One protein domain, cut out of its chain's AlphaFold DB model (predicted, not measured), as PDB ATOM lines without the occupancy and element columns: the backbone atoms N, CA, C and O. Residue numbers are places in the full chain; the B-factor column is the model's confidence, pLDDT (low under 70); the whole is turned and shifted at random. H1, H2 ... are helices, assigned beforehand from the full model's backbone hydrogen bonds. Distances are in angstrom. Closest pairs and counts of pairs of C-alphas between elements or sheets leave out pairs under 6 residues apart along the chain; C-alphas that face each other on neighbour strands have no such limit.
ATOM      1  N   ALA A 589      -0.000  41.948  24.694       70.44
ATOM      2  CA  ALA A 589      -0.068  41.065  25.857       70.44
ATOM      3  C   ALA A 589       0.262  41.789  27.178       70.44
ATOM      4  O   ALA A 589      -0.422  41.579  28.176       70.44
ATOM      5  N   GLN A 590       1.271  42.668  27.196       70.94
ATOM      6  CA  GLN A 590       1.604  43.478  28.379       70.94
ATOM      7  C   GLN A 590       0.564  44.573  28.627       70.94
ATOM      8  O   GLN A 590       0.176  44.810  29.769       70.94
ATOM      9  N   LYS A 591       0.076  45.210  27.556       69.06
ATOM     10  CA  LYS A 591      -1.032  46.161  27.624       69.06
ATOM     11  C   LYS A 591      -2.254  45.489  28.216       69.06
ATOM     12  O   LYS A 591      -2.830  46.053  29.127       69.06
ATOM     13  N   GLU A 592      -2.603  44.291  27.763       79.94
ATOM     14  CA  GLU A 592      -3.750  43.541  28.272       79.94
ATOM     15  C   GLU A 592      -3.559  43.091  29.726       79.94
ATOM     16  O   GLU A 592      -4.470  43.239  30.539       79.94
ATOM     17  N   ALA A 593      -2.360  42.627  30.091       79.56
ATOM     18  CA  ALA A 593      -2.037  42.225  31.460       79.56
ATOM     19  C   ALA A 593      -2.133  43.380  32.473       79.56
ATOM     20  O   ALA A 593      -2.468  43.137  33.630       79.56
ATOM     21  N   ILE A 594      -1.876  44.623  32.049       81.50
ATOM     22  CA  ILE A 594      -2.027  45.833  32.877       81.50
ATOM     23  C   ILE A 594      -3.454  46.402  32.776       81.50
ATOM     24  O   ILE A 594      -4.038  46.802  33.783       81.50
ATOM     25  N   ARG A 595      -4.042  46.412  31.573       81.69
ATOM     26  CA  ARG A 595      -5.381  46.942  31.265       81.69
ATOM     27  C   ARG A 595      -6.461  46.197  32.033       81.69
ATOM     28  O   ARG A 595      -7.272  46.831  32.695       81.69
ATOM     29  N   ARG A 596      -6.428  44.865  32.027       86.75
ATOM     30  CA  ARG A 596      -7.437  44.026  32.680       86.75
ATOM     31  C   ARG A 596      -7.597  44.304  34.187       86.75
ATOM     32  O   ARG A 596      -8.727  44.545  34.611       86.75
ATOM     33  N   PRO A 597      -6.539  44.292  35.025       83.12
ATOM     34  CA  PRO A 597      -6.682  44.638  36.438       83.12
ATOM     35  C   PRO A 597      -6.960  46.133  36.656       83.12
ATOM     36  O   PRO A 597      -7.656  46.467  37.611       83.12
ATOM     37  N   ALA A 598      -6.491  47.030  35.778       81.56
ATOM     38  CA  ALA A 598      -6.798  48.461  35.859       81.56
ATOM     39  C   ALA A 598      -8.280  48.776  35.585       81.56
ATOM     40  O   ALA A 598      -8.881  49.568  36.310       81.56
ATOM     41  N   GLU A 599      -8.888  48.128  34.592       82.50
ATOM     42  CA  GLU A 599     -10.314  48.251  34.278       82.50
ATOM     43  C   GLU A 599     -11.183  47.591  35.350       82.50
ATOM     44  O   GLU A 599     -12.180  48.173  35.772       82.50
ATOM     45  N   ALA A 600     -10.777  46.422  35.860       83.19
ATOM     46  CA  ALA A 600     -11.464  45.772  36.976       83.19
ATOM     47  C   ALA A 600     -11.444  46.641  38.246       83.19
ATOM     48  O   ALA A 600     -12.457  46.774  38.929       83.19
ATOM     49  N   LEU A 601     -10.315  47.297  38.526       87.56
ATOM     50  CA  LEU A 601     -10.176  48.244  39.628       87.56
ATOM     51  C   LEU A 601     -11.072  49.473  39.459       87.56
ATOM     52  O   LEU A 601     -11.694  49.917  40.423       87.56
ATOM     53  N   ASP A 602     -11.135  50.039  38.256       83.06
ATOM     54  CA  ASP A 602     -12.002  51.181  37.960       83.06
ATOM     55  C   ASP A 602     -13.490  50.815  38.072       83.06
ATOM     56  O   ASP A 602     -14.258  51.534  38.714       83.06
ATOM     57  N   ALA A 603     -13.885  49.658  37.533       87.69
ATOM     58  CA  ALA A 603     -15.242  49.131  37.650       87.69
ATOM     59  C   ALA A 603     -15.634  48.893  39.115       87.69
ATOM     60  O   ALA A 603     -16.706  49.321  39.541       87.69
ATOM     61  N   LEU A 604     -14.741  48.293  39.910       86.62
ATOM     62  CA  LEU A 604     -14.980  48.038  41.330       86.62
ATOM     63  C   LEU A 604     -15.128  49.336  42.129       86.62
ATOM     64  O   LEU A 604     -16.015  49.444  42.972       86.62
ATOM     65  N   ARG A 605     -14.292  50.348  41.857       89.00
ATOM     66  CA  ARG A 605     -14.420  51.671  42.493       89.00
ATOM     67  C   ARG A 605     -15.778  52.299  42.202       89.00
ATOM     68  O   ARG A 605     -16.381  52.843  43.119       89.00
ATOM     69  N   LYS A 606     -16.246  52.233  40.953       87.06
ATOM     70  CA  LYS A 606     -17.557  52.768  40.553       87.06
ATOM     71  C   LYS A 606     -18.687  52.036  41.266       87.06
ATOM     72  O   LYS A 606     -19.474  52.679  41.944       87.06
ATOM     73  N   GLN A 607     -18.676  50.705  41.222       90.50
ATOM     74  CA  GLN A 607     -19.674  49.882  41.896       90.50
ATOM     75  C   GLN A 607     -19.747  50.175  43.403       90.50
ATOM     76  O   GLN A 607     -20.823  50.412  43.932       90.50
ATOM     77  N   VAL A 608     -18.604  50.222  44.095       89.25
ATOM     78  CA  VAL A 608     -18.556  50.503  45.541       89.25
ATOM     79  C   VAL A 608     -19.118  51.884  45.881       89.25
ATOM     80  O   VAL A 608     -19.756  52.045  46.919       89.25
ATOM     81  N   LEU A 609     -18.857  52.894  45.050       90.00
ATOM     82  CA  LEU A 609     -19.363  54.249  45.279       90.00
ATOM     83  C   LEU A 609     -20.858  54.371  44.962       90.00
ATOM     84  O   LEU A 609     -21.543  55.147  45.625       90.00
ATOM     85  N   ASP A 610     -21.353  53.594  44.000       91.69
ATOM     86  CA  ASP A 610     -22.775  53.533  43.658       91.69
ATOM     87  C   ASP A 610     -23.578  52.780  44.735       91.69
ATOM     88  O   ASP A 610     -24.625  53.255  45.175       91.69
ATOM     89  N   ASP A 611     -23.057  51.649  45.222       89.56
ATOM     90  CA  ASP A 611     -23.685  50.826  46.267       89.56
ATOM     91  C   ASP A 611     -23.617  51.493  47.659       89.56
ATOM     92  O   ASP A 611     -24.468  51.251  48.523       89.56
ATOM     93  N   HIS A 612     -22.618  52.357  47.886       89.25
ATOM     94  CA  HIS A 612     -22.389  53.058  49.155       89.25
ATOM     95  C   HIS A 612     -22.077  54.555  48.950       89.25
ATOM     96  O   HIS A 612     -20.917  54.973  49.076       89.25
ATOM     97  N   PRO A 613     -23.104  55.397  48.710       86.56
ATOM     98  CA  PRO A 613     -22.950  56.824  48.385       86.56
ATOM     99  C   PRO A 613     -22.241  57.666  49.461       86.56
ATOM    100  O   PRO A 613     -21.755  58.767  49.205       86.56
ATOM    101  N   GLU A 614     -22.195  57.180  50.701       83.69
ATOM    102  CA  GLU A 614     -21.502  57.803  51.828       83.69
ATOM    103  C   GLU A 614     -19.972  57.600  51.813       83.69
ATOM    104  O   GLU A 614     -19.233  58.268  52.564       83.69
ATOM    105  N   LEU A 615     -19.482  56.664  50.992       89.31
ATOM    106  CA  LEU A 615     -18.063  56.410  50.777       89.31
ATOM    107  C   LEU A 615     -17.503  57.351  49.706       89.31
ATOM    108  O   LEU A 615     -18.195  57.879  48.850       89.31
ATOM    109  N   THR A 616     -16.201  57.603  49.788       90.12
ATOM    110  CA  THR A 616     -15.466  58.394  48.790       90.12
ATOM    111  C   THR A 616     -14.159  57.681  48.508       90.12
ATOM    112  O   THR A 616     -13.649  56.998  49.401       90.12
ATOM    113  N   LEU A 617     -13.572  57.885  47.325       84.88
ATOM    114  CA  LEU A 617     -12.250  57.335  47.009       84.88
ATOM    115  C   LEU A 617     -11.248  57.664  48.121       84.88
ATOM    116  O   LEU A 617     -10.609  56.764  48.650       84.88
ATOM    117  N   THR A 618     -11.196  58.916  48.580       87.81
ATOM    118  CA  THR A 618     -10.307  59.331  49.674       87.81
ATOM    119  C   THR A 618     -10.482  58.481  50.936       87.81
ATOM    120  O   THR A 618      -9.495  58.038  51.514       87.81
ATOM    121  N   LYS A 619     -11.722  58.181  51.351       88.38
ATOM    122  CA  LYS A 619     -11.976  57.304  52.510       88.38
ATOM    123  C   LYS A 619     -11.488  55.871  52.262       88.38
ATOM    124  O   LYS A 619     -10.890  55.287  53.161       88.38
ATOM    125  N   LEU A 620     -11.712  55.326  51.064       88.88
ATOM    126  CA  LEU A 620     -11.267  53.978  50.687       88.88
ATOM    127  C   LEU A 620      -9.736  53.865  50.721       88.88
ATOM    128  O   LEU A 620      -9.196  52.912  51.280       88.88
ATOM    129  N   TYR A 621      -9.032  54.866  50.188       90.06
ATOM    130  CA  TYR A 621      -7.569  54.890  50.146       90.06
ATOM    131  C   TYR A 621      -6.920  55.152  51.500       90.06
ATOM    132  O   TYR A 621      -5.934  54.495  51.814       90.06
ATOM    133  N   ASN A 622      -7.509  56.000  52.345       89.88
ATOM    134  CA  ASN A 622      -7.025  56.191  53.715       89.88
ATOM    135  C   ASN A 622      -7.093  54.884  54.523       89.88
ATOM    136  O   ASN A 622      -6.200  54.581  55.314       89.88
ATOM    137  N   VAL A 623      -8.151  54.089  54.322       89.62
ATOM    138  CA  VAL A 623      -8.277  52.766  54.953       89.62
ATOM    139  C   VAL A 623      -7.305  51.765  54.328       89.62
ATOM    140  O   VAL A 623      -6.690  50.996  55.061       89.62
ATOM    141  N   ARG A 624      -7.096  51.802  53.006       91.19
ATOM    142  CA  ARG A 624      -6.075  50.983  52.333       91.19
ATOM    143  C   ARG A 624      -4.674  51.258  52.880       91.19
ATOM    144  O   ARG A 624      -3.966  50.317  53.213       91.19
ATOM    145  N   GLU A 625      -4.284  52.523  53.014       88.00
ATOM    146  CA  GLU A 625      -2.993  52.916  53.594       88.00
ATOM    147  C   GLU A 625      -2.859  52.463  55.049       88.00
ATOM    148  O   GLU A 625      -1.813  51.955  55.443       88.00
ATOM    149  N   ALA A 626      -3.928  52.573  55.842       87.62
ATOM    150  CA  ALA A 626      -3.941  52.071  57.212       87.62
ATOM    151  C   ALA A 626      -3.706  50.553  57.288       87.62
ATOM    152  O   ALA A 626      -2.978  50.094  58.169       87.62
ATOM    153  N   ILE A 627      -4.294  49.793  56.357       86.38
ATOM    154  CA  ILE A 627      -4.096  48.344  56.231       86.38
ATOM    155  C   ILE A 627      -2.650  48.032  55.833       86.38
ATOM    156  O   ILE A 627      -2.020  47.190  56.470       86.38
ATOM    157  N   LEU A 628      -2.104  48.729  54.833       83.19
ATOM    158  CA  LEU A 628      -0.722  48.540  54.373       83.19
ATOM    159  C   LEU A 628       0.309  48.903  55.451       83.19
ATOM    160  O   LEU A 628       1.327  48.232  55.581       83.19
ATOM    161  N   ALA A 629       0.020  49.911  56.277       86.19
ATOM    162  CA  ALA A 629       0.849  50.300  57.415       86.19
ATOM    163  C   ALA A 629       0.735  49.346  58.624       86.19
ATOM    164  O   ALA A 629       1.336  49.606  59.666       86.19
ATOM    165  N   GLY A 630      -0.072  48.278  58.536       84.19
ATOM    166  CA  GLY A 630      -0.295  47.332  59.634       84.19
ATOM    167  C   GLY A 630      -1.016  47.943  60.841       84.19
ATOM    168  O   GLY A 630      -0.938  47.413  61.951       84.19
ATOM    169  N   ARG A 631      -1.705  49.075  60.659       90.81
ATOM    170  CA  ARG A 631      -2.398  49.777  61.741       90.81
ATOM    171  C   ARG A 631      -3.707  49.069  62.080       90.81
ATOM    172  O   ARG A 631      -4.498  48.739  61.201       90.81
ATOM    173  N   VAL A 632      -3.991  48.927  63.376       89.50
ATOM    174  CA  VAL A 632      -5.296  48.443  63.846       89.50
ATOM    175  C   VAL A 632      -6.390  49.416  63.401       89.50
ATOM    176  O   VAL A 632      -6.356  50.608  63.729       89.50
ATOM    177  N   LEU A 633      -7.352  48.904  62.635       91.19
ATOM    178  CA  LEU A 633      -8.482  49.686  62.147       91.19
ATOM    179  C   LEU A 633      -9.467  49.970  63.280       91.19
ATOM    180  O   LEU A 633      -9.807  49.091  64.072       91.19
ATOM    181  N   THR A 634      -9.970  51.199  63.327       92.56
ATOM    182  CA  THR A 634     -11.116  51.544  64.176       92.56
ATOM    183  C   THR A 634     -12.390  50.837  63.680       92.56
ATOM    184  O   THR A 634     -12.458  50.454  62.511       92.56
ATOM    185  N   PRO A 635     -13.451  50.707  64.502       91.50
ATOM    186  CA  PRO A 635     -14.717  50.107  64.060       91.50
ATOM    187  C   PRO A 635     -15.323  50.782  62.817       91.50
ATOM    188  O   PRO A 635     -15.896  50.117  61.956       91.50
ATOM    189  N   ALA A 636     -15.150  52.102  62.687       87.06
ATOM    190  CA  ALA A 636     -15.582  52.852  61.511       87.06
ATOM    191  C   ALA A 636     -14.751  52.504  60.264       87.06
ATOM    192  O   ALA A 636     -15.303  52.320  59.183       87.06
ATOM    193  N   GLU A 637     -13.434  52.362  60.411       89.56
ATOM    194  CA  GLU A 637     -12.539  51.972  59.317       89.56
ATOM    195  C   GLU A 637     -12.722  50.508  58.914       89.56
ATOM    196  O   GLU A 637     -12.646  50.201  57.729       89.56
ATOM    197  N   ALA A 638     -13.035  49.615  59.856       89.75
ATOM    198  CA  ALA A 638     -13.405  48.231  59.563       89.75
ATOM    199  C   ALA A 638     -14.700  48.169  58.735       89.75
ATOM    200  O   ALA A 638     -14.762  47.478  57.723       89.75
ATOM    201  N   SER A 639     -15.697  48.985  59.089       90.25
ATOM    202  CA  SER A 639     -16.928  49.121  58.302       90.25
ATOM    203  C   SER A 639     -16.681  49.682  56.894       90.25
ATOM    204  O   SER A 639     -17.359  49.281  55.947       90.25
ATOM    205  N   ILE A 640     -15.725  50.606  56.737       90.00
ATOM    206  CA  ILE A 640     -15.317  51.136  55.425       90.00
ATOM    207  C   ILE A 640     -14.515  50.096  54.640       90.00
ATOM    208  O   ILE A 640     -14.694  50.000  53.434       90.00
ATOM    209  N   ARG A 641     -13.665  49.293  55.291       91.62
ATOM    210  CA  ARG A 641     -12.943  48.191  54.643       91.62
ATOM    211  C   ARG A 641     -13.915  47.199  54.007       91.62
ATOM    212  O   ARG A 641     -13.699  46.816  52.860       91.62
ATOM    213  N   ASP A 642     -14.953  46.817  54.749       90.62
ATOM    214  CA  ASP A 642     -15.891  45.767  54.344       90.62
ATOM    215  C   ASP A 642     -16.864  46.259  53.265       90.62
ATOM    216  O   ASP A 642     -16.955  45.647  52.207       90.62
ATOM    217  N   ARG A 643     -17.523  47.408  53.474       87.88
ATOM    218  CA  ARG A 643     -18.405  48.023  52.456       87.88
ATOM    219  C   ARG A 643     -17.636  48.522  51.239       87.88
ATOM    220  O   ARG A 643     -18.091  48.432  50.111       87.88
ATOM    221  N   GLY A 644     -16.445  49.055  51.479       88.44
ATOM    222  CA  GLY A 644     -15.579  49.607  50.453       88.44
ATOM    223  C   GLY A 644     -14.825  48.569  49.631       88.44
ATOM    224  O   GLY A 644     -14.054  48.957  48.755       88.44
ATOM    225  N   LEU A 645     -14.971  47.279  49.967       92.56
ATOM    226  CA  LEU A 645     -14.220  46.163  49.386       92.56
ATOM    227  C   LEU A 645     -12.715  46.467  49.288       92.56
ATOM    228  O   LEU A 645     -12.044  46.134  48.312       92.56
ATOM    229  N   VAL A 646     -12.169  47.125  50.318       89.00
ATOM    230  CA  VAL A 646     -10.830  47.739  50.277       89.00
ATOM    231  C   VAL A 646      -9.726  46.696  50.104       89.00
ATOM    232  O   VAL A 646      -8.691  46.989  49.510       89.00
ATOM    233  N   LEU A 647      -9.957  45.463  50.563       89.88
ATOM    234  CA  LEU A 647      -9.043  44.342  50.340       89.88
ATOM    235  C   LEU A 647      -8.978  43.945  48.858       89.88
ATOM    236  O   LEU A 647      -7.882  43.786  48.335       89.88
ATOM    237  N   ILE A 648     -10.116  43.902  48.161       88.44
ATOM    238  CA  ILE A 648     -10.190  43.580  46.726       88.44
ATOM    239  C   ILE A 648      -9.625  44.737  45.888       88.44
ATOM    240  O   ILE A 648      -8.868  44.528  44.941       88.44
ATOM    241  N   LEU A 649      -9.900  45.989  46.279       87.69
ATOM    242  CA  LEU A 649      -9.229  47.157  45.696       87.69
ATOM    243  C   LEU A 649      -7.706  47.041  45.837       87.69
ATOM    244  O   LEU A 649      -6.974  47.335  44.893       87.69
ATOM    245  N   ASN A 650      -7.226  46.616  47.008       89.00
ATOM    246  CA  ASN A 650      -5.805  46.413  47.247       89.00
ATOM    247  C   ASN A 650      -5.227  45.267  46.410       89.00
ATOM    248  O   ASN A 650      -4.125  45.422  45.898       89.00
ATOM    249  N   GLU A 651      -5.960  44.169  46.227       89.94
ATOM    250  CA  GLU A 651      -5.570  43.067  45.339       89.94
ATOM    251  C   GLU A 651      -5.424  43.527  43.890       89.94
ATOM    252  O   GLU A 651      -4.444  43.176  43.242       89.94
ATOM    253  N   HIS A 652      -6.334  44.361  43.382       89.19
ATOM    254  CA  HIS A 652      -6.192  44.900  42.033       89.19
ATOM    255  C   HIS A 652      -5.017  45.872  41.898       89.19
ATOM    256  O   HIS A 652      -4.321  45.828  40.888       89.19
ATOM    257  N   HIS A 653      -4.759  46.719  42.901       88.50
ATOM    258  CA  HIS A 653      -3.538  47.537  42.920       88.50
ATOM    259  C   HIS A 653      -2.289  46.662  42.937       88.50
ATOM    260  O   HIS A 653      -1.419  46.854  42.102       88.50
ATOM    261  N   ALA A 654      -2.245  45.640  43.794       87.12
ATOM    262  CA  ALA A 654      -1.141  44.689  43.839       87.12
ATOM    263  C   ALA A 654      -0.992  43.913  42.520       87.12
ATOM    264  O   ALA A 654       0.124  43.627  42.104       87.12
ATOM    265  N   ALA A 655      -2.091  43.603  41.828       87.06
ATOM    266  CA  ALA A 655      -2.070  42.965  40.516       87.06
ATOM    267  C   ALA A 655      -1.535  43.903  39.426       87.06
ATOM    268  O   ALA A 655      -0.802  43.447  38.553       87.06
ATOM    269  N   ILE A 656      -1.861  45.198  39.481       87.06
ATOM    270  CA  ILE A 656      -1.274  46.214  38.595       87.06
ATOM    271  C   ILE A 656       0.214  46.359  38.899       87.06
ATOM    272  O   ILE A 656       1.021  46.256  37.983       87.06
ATOM    273  N   ASP A 657       0.585  46.531  40.166       84.00
ATOM    274  CA  ASP A 657       1.975  46.672  40.599       84.00
ATOM    275  C   ASP A 657       2.794  45.434  40.209       84.00
ATOM    276  O   ASP A 657       3.894  45.565  39.680       84.00
ATOM    277  N   ALA A 658       2.232  44.231  40.356       84.94
ATOM    278  CA  ALA A 658       2.848  42.983  39.922       84.94
ATOM    279  C   ALA A 658       2.920  42.853  38.394       84.94
ATOM    280  O   ALA A 658       3.929  42.379  37.882       84.94
ATOM    281  N   ALA A 659       1.894  43.274  37.647       84.06
ATOM    282  CA  ALA A 659       1.907  43.257  36.181       84.06
ATOM    283  C   ALA A 659       2.928  44.254  35.618       84.06
ATOM    284  O   ALA A 659       3.641  43.941  34.666       84.06
ATOM    285  N   VAL A 660       3.047  45.427  36.241       82.56
ATOM    286  CA  VAL A 660       4.057  46.436  35.925       82.56
ATOM    287  C   VAL A 660       5.444  45.914  36.304       82.56
ATOM    288  O   VAL A 660       6.316  45.862  35.443       82.56
ATOM    289  N   ALA A 661       5.653  45.430  37.532       80.88
ATOM    290  CA  ALA A 661       6.919  44.831  37.960       80.88
ATOM    291  C   ALA A 661       7.327  43.661  37.053       80.88
ATOM    292  O   ALA A 661       8.475  43.587  36.625       80.88
ATOM    293  N   SER A 662       6.380  42.804  36.668       79.69
ATOM    294  CA  SER A 662       6.589  41.708  35.721       79.69
ATOM    295  C   SER A 662       6.959  42.212  34.325       79.69
ATOM    296  O   SER A 662       7.883  41.665  33.721       79.69
ATOM    297  N   ALA A 663       6.334  43.291  33.838       75.25
ATOM    298  CA  ALA A 663       6.721  43.937  32.583       75.25
ATOM    299  C   ALA A 663       8.167  44.473  32.621       75.25
ATOM    300  O   ALA A 663       8.831  44.495  31.586       75.25
ATOM    301  N   TYR A 664       8.673  44.822  33.810       73.88
ATOM    302  CA  TYR A 664      10.072  45.191  34.063       73.88
ATOM    303  C   TYR A 664      10.973  44.014  34.509       73.88
ATOM    304  O   TYR A 664      12.170  44.212  34.727       73.88
ATOM    305  N   GLY A 665      10.445  42.787  34.628       76.88
ATOM    306  CA  GLY A 665      11.184  41.594  35.076       76.88
ATOM    307  C   GLY A 665      11.592  41.611  36.557       76.88
ATOM    308  O   GLY A 665      12.589  40.997  36.941       76.88
ATOM    309  N   TRP A 666      10.878  42.360  37.389       83.25
ATOM    310  CA  TRP A 666      11.171  42.568  38.803       83.25
ATOM    311  C   TRP A 666      10.300  41.689  39.710       83.25
ATOM    312  O   TRP A 666       9.148  41.419  39.368       83.25
ATOM    313  N   PRO A 667      10.813  41.263  40.883       83.69
ATOM    314  CA  PRO A 667       9.973  40.704  41.937       83.69
ATOM    315  C   PRO A 667       8.894  41.713  42.350       83.69
ATOM    316  O   PRO A 667       9.165  42.910  42.438       83.69
ATOM    317  N   ALA A 668       7.676  41.235  42.591       77.94
ATOM    318  CA  ALA A 668       6.536  42.091  42.931       77.94
ATOM    319  C   ALA A 668       6.578  42.623  44.379       77.94
ATOM    320  O   ALA A 668       5.833  43.533  44.721       77.94
ATOM    321  N   ASP A 669       7.443  42.066  45.226       80.25
ATOM    322  CA  ASP A 669       7.559  42.321  46.666       80.25
ATOM    323  C   ASP A 669       8.752  43.218  47.043       80.25
ATOM    324  O   ASP A 669       9.212  43.221  48.185       80.25
ATOM    325  N   LEU A 670       9.278  43.991  46.090       79.50
ATOM    326  CA  LEU A 670      10.407  44.886  46.334       79.50
ATOM    327  C   LEU A 670      10.040  46.047  47.266       79.50
ATOM    328  O   LEU A 670       9.028  46.717  47.075       79.50
ATOM    329  N   GLY A 671      10.914  46.344  48.232       79.69
ATOM    330  CA  GLY A 671      10.783  47.530  49.080       79.69
ATOM    331  C   GLY A 671      11.069  48.827  48.316       79.69
ATOM    332  O   GLY A 671      11.825  48.826  47.347       79.69
ATOM    333  N   GLU A 672      10.523  49.961  48.766       72.94
ATOM    334  CA  GLU A 672      10.659  51.260  48.077       72.94
ATOM    335  C   GLU A 672      12.116  51.668  47.813       72.94
ATOM    336  O   GLU A 672      12.431  52.184  46.742       72.94
ATOM    337  N   GLN A 673      13.029  51.404  48.756       69.69
ATOM    338  CA  GLN A 673      14.455  51.685  48.565       69.69
ATOM    339  C   GLN A 673      15.099  50.766  47.527       69.69
ATOM    340  O   GLN A 673      15.956  51.225  46.776       69.69
ATOM    341  N   ASP A 674      14.669  49.507  47.435       77.44
ATOM    342  CA  ASP A 674      15.145  48.568  46.420       77.44
ATOM    343  C   ASP A 674      14.553  48.885  45.047       77.44
ATOM    344  O   ASP A 674      15.256  48.772  44.047       77.44
ATOM    345  N   ILE A 675      13.294  49.331  44.984       75.31
ATOM    346  CA  ILE A 675      12.669  49.860  43.765       75.31
ATOM    347  C   ILE A 675      13.442  51.090  43.303       75.31
ATOM    348  O   ILE A 675      13.848  51.149  42.148       75.31
ATOM    349  N   LEU A 676      13.713  52.044  44.196       71.62
ATOM    350  CA  LEU A 676      14.476  53.243  43.863       71.62
ATOM    351  C   LEU A 676      15.908  52.893  43.450       71.62
ATOM    352  O   LEU A 676      16.393  53.395  42.442       71.62
ATOM    353  N   ALA A 677      16.575  51.987  44.166       76.38
ATOM    354  CA  ALA A 677      17.908  51.514  43.815       76.38
ATOM    355  C   ALA A 677      17.916  50.782  42.470       76.38
ATOM    356  O   ALA A 677      18.855  50.961  41.701       76.38
ATOM    357  N   ARG A 678      16.875  50.006  42.143       78.81
ATOM    358  CA  ARG A 678      16.711  49.333  40.847       78.81
ATOM    359  C   ARG A 678      16.340  50.297  39.734       78.81
ATOM    360  O   ARG A 678      16.843  50.116  38.637       78.81
ATOM    361  N   LEU A 679      15.546  51.333  39.994       73.00
ATOM    362  CA  LEU A 679      15.266  52.416  39.046       73.00
ATOM    363  C   LEU A 679      16.538  53.211  38.754       73.00
ATOM    364  O   LEU A 679      16.882  53.414  37.596       73.00
ATOM    365  N   VAL A 680      17.296  53.579  39.788       72.56
ATOM    366  CA  VAL A 680      18.598  54.241  39.651       72.56
ATOM    367  C   VAL A 680      19.615  53.308  38.997       72.56
ATOM    368  O   VAL A 680      20.422  53.765  38.197       72.56
ATOM    369  N   ALA A 681      19.585  52.004  39.279       75.62
ATOM    370  CA  ALA A 681      20.435  51.021  38.617       75.62
ATOM    371  C   ALA A 681      20.023  50.805  37.160       75.62
ATOM    372  O   ALA A 681      20.912  50.685  36.335       75.62
ATOM    373  N   LEU A 682      18.731  50.806  36.817       69.00
ATOM    374  CA  LEU A 682      18.250  50.801  35.435       69.00
ATOM    375  C   LEU A 682      18.655  52.080  34.721       69.00
ATOM    376  O   LEU A 682      19.037  52.008  33.565       69.00
ATOM    377  N   ASN A 683      18.634  53.219  35.407       67.94
ATOM    378  CA  ASN A 683      19.064  54.488  34.846       67.94
ATOM    379  C   ASN A 683      20.584  54.527  34.645       67.94
ATOM    380  O   ASN A 683      21.056  54.865  33.574       67.94
ATOM    381  N   ARG A 684      21.376  54.067  35.621       69.88
ATOM    382  CA  ARG A 684      22.835  53.909  35.484       69.88
ATOM    383  C   ARG A 684      23.208  52.846  34.462       69.88
ATOM    384  O   ARG A 684      24.209  53.001  33.779       69.88
ATOM    385  N   LYS A 685      22.439  51.759  34.374       70.38
ATOM    386  CA  LYS A 685      22.619  50.698  33.385       70.38
ATOM    387  C   LYS A 685      22.305  51.250  32.005       70.38
ATOM    388  O   LYS A 685      23.177  51.154  31.163       70.38
ATOM    389  N   ARG A 686      21.180  51.945  31.837       65.75
ATOM    390  CA  ARG A 686      20.822  52.680  30.624       65.75
ATOM    391  C   ARG A 686      21.888  53.712  30.263       65.75
ATOM    392  O   ARG A 686      22.329  53.708  29.132       65.75
ATOM    393  N   ALA A 687      22.383  54.506  31.207       59.59
ATOM    394  CA  ALA A 687      23.445  55.485  30.978       59.59
ATOM    395  C   ALA A 687      24.794  54.826  30.632       59.59
ATOM    396  O   ALA A 687      25.533  55.332  29.797       59.59
ATOM    397  N   ALA A 688      25.132  53.681  31.237       68.56
ATOM    398  CA  ALA A 688      26.336  52.909  30.916       68.56
ATOM    399  C   ALA A 688      26.206  52.137  29.592       68.56
ATOM    400  O   ALA A 688      27.203  51.928  28.908       68.56
ATOM    401  N   GLU A 689      25.000  51.697  29.237       56.69
ATOM    402  CA  GLU A 689      24.643  51.122  27.941       56.69
ATOM    403  C   GLU A 689      24.729  52.220  26.869       56.69
ATOM    404  O   GLU A 689      25.488  52.064  25.921       56.69
ATOM    405  N   GLU A 690      24.133  53.395  27.092       54.53
ATOM    406  CA  GLU A 690      24.238  54.590  26.242       54.53
ATOM    407  C   GLU A 690      25.699  55.064  26.086       54.53
ATOM    408  O   GLU A 690      26.133  55.343  24.969       54.53
ATOM    409  N   ALA A 691      26.501  55.068  27.160       56.44
ATOM    410  CA  ALA A 691      27.930  55.408  27.121       56.44
ATOM    411  C   ALA A 691      28.786  54.379  26.357       56.44
ATOM    412  O   ALA A 691      29.831  54.730  25.810       56.44
ATOM    413  N   ARG A 692      28.344  53.115  26.292       57.91
ATOM    414  CA  ARG A 692      28.921  52.066  25.433       57.91
ATOM    415  C   ARG A 692      28.307  52.047  24.025       57.91
ATOM    416  O   ARG A 692      28.687  51.203  23.218       57.91
ATOM    417  N   GLY A 693      27.390  52.972  23.721       51.97
ATOM    418  CA  GLY A 693      26.698  53.097  22.432       51.97
ATOM    419  C   GLY A 693      25.457  52.208  22.271       51.97
ATOM    420  O   GLY A 693      24.806  52.237  21.228       51.97
ATOM    421  N   GLU A 694      25.093  51.430  23.288       56.00
ATOM    422  CA  GLU A 694      23.893  50.595  23.338       56.00
ATOM    423  C   GLU A 694      22.705  51.401  23.875       56.00
ATOM    424  O   GLU A 694      22.376  51.369  25.055       56.00
ATOM    425  N   ILE A 695      22.034  52.149  23.004       58.34
ATOM    426  CA  ILE A 695      20.862  52.930  23.413       58.34
ATOM    427  C   ILE A 695      19.615  52.028  23.409       58.34
ATOM    428  O   ILE A 695      19.274  51.417  22.387       58.34
ATOM    429  N   HIS A 696      18.942  51.934  24.563       54.72
ATOM    430  CA  HIS A 696      17.670  51.223  24.735       54.72
ATOM    431  C   HIS A 696      16.506  52.163  24.488       54.72
ATOM    432  O   HIS A 696      16.059  52.944  25.324       54.72
ATOM    433  N   TRP A 697      16.043  52.074  23.269       51.97
ATOM    434  CA  TRP A 697      14.950  52.829  22.720       51.97
ATOM    435  C   TRP A 697      13.612  52.279  23.215       51.97
ATOM    436  O   TRP A 697      13.362  51.085  23.075       51.97
ATOM    437  N   LEU A 698      12.732  53.142  23.730       42.31
ATOM    438  CA  LEU A 698      11.328  52.787  23.962       42.31
ATOM    439  C   LEU A 698      10.654  52.229  22.683       42.31
ATOM    440  O   LEU A 698       9.828  51.333  22.795       42.31
ATOM    441  N   ARG A 699      11.101  52.674  21.492       40.00
ATOM    442  CA  ARG A 699      10.831  52.129  20.140       40.00
ATOM    443  C   ARG A 699      12.126  51.794  19.393       40.00
ATOM    444  O   ARG A 699      12.625  52.642  18.647       40.00
ATOM    445  N   PRO A 700      12.678  50.580  19.516       39.38
ATOM    446  CA  PRO A 700      13.956  50.213  18.901       39.38
ATOM    447  C   PRO A 700      14.007  50.380  17.383       39.38
ATOM    448  O   PRO A 700      14.997  50.902  16.874       39.38
ATOM    449  N   ASP A 701      12.930  50.055  16.676       37.84
ATOM    450  CA  ASP A 701      12.891  50.147  15.211       37.84
ATOM    451  C   ASP A 701      12.780  51.597  14.706       37.84
ATOM    452  O   ASP A 701      13.237  51.917  13.613       37.84
ATOM    453  N   TYR A 702      12.233  52.497  15.533       37.50
ATOM    454  CA  TYR A 702      12.100  53.929  15.235       37.50
ATOM    455  C   TYR A 702      13.345  54.725  15.636       37.50
ATOM    456  O   TYR A 702      13.743  55.670  14.956       37.50
ATOM    457  N   GLN A 703      13.968  54.369  16.757       43.28
ATOM    458  CA  GLN A 703      15.004  55.206  17.343       43.28
ATOM    459  C   GLN A 703      16.434  54.713  17.024       43.28
ATOM    460  O   GLN A 703      17.339  55.539  16.909       43.28
ATOM    461  N   ARG A 704      16.668  53.413  16.760       41.22
ATOM    462  CA  ARG A 704      18.005  52.912  16.355       41.22
ATOM    463  C   ARG A 704      18.522  53.488  15.035       41.22
ATOM    464  O   ARG A 704      19.674  53.908  15.010       41.22
TER     465      ARG A 704
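AT A GLANCE: This is residues 589 to 704 of the 806 residues of an uncharacterized protein of Bosea sp. Root381 (UniProt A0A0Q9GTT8). Two long helices, H1 and H4, lie side by side, opposite ways, with H2 and H3 as a small head where H1 ends and H4 begins. H5 is a separate arm beyond the other end of H4, lengthening the whole, and short H6 follows. The printed part has 116 residues, with six named helices, H1 to H6 in order along the chain, and no named strand; its class is all helix, with 87 of the 116 residues in the named helices, and the whole is loose, with a radius of gyration of the C-alphas of 18.9 A and spans of 58 by 28 by 19 A.

IN THESE COORDINATES: H1, residues 589 to 611, 32.7 A, begins at C-alpha 589 (-0.068, 41.065, 25.857). H4 is 646 to 663, 25.2 A; H2 617 to 628; H3 635 to 643; H5 672 to 691, 27.5 A; H6 700 to 704, ending at C-alpha 704 (18.005, 52.912, 16.355).

HOW THE PARTS SIT: H1 and H4 touch at a shallow tilt of 14 degrees; closest C-alphas Pro 597 and His 652, 5.6 A. H2 touches H4 with residues 620 to 624 alone, about perpendicular at 75 degrees; closest C-alphas Arg 624 and Val 646, 6.1 A. H2 touches H3 with residues 619 to 624 alone; closest C-alphas Val 623 and Glu 637, 6.2 A. H5 and H6 touch no helix. Every O i to N i+4 pair is within hydrogen-bond range in H2 to H6, and 18 of 19 in H1.

THE WHOLE: The printed part has no cut and no long link. Residues 686 to 704 are among those under pLDDT 70.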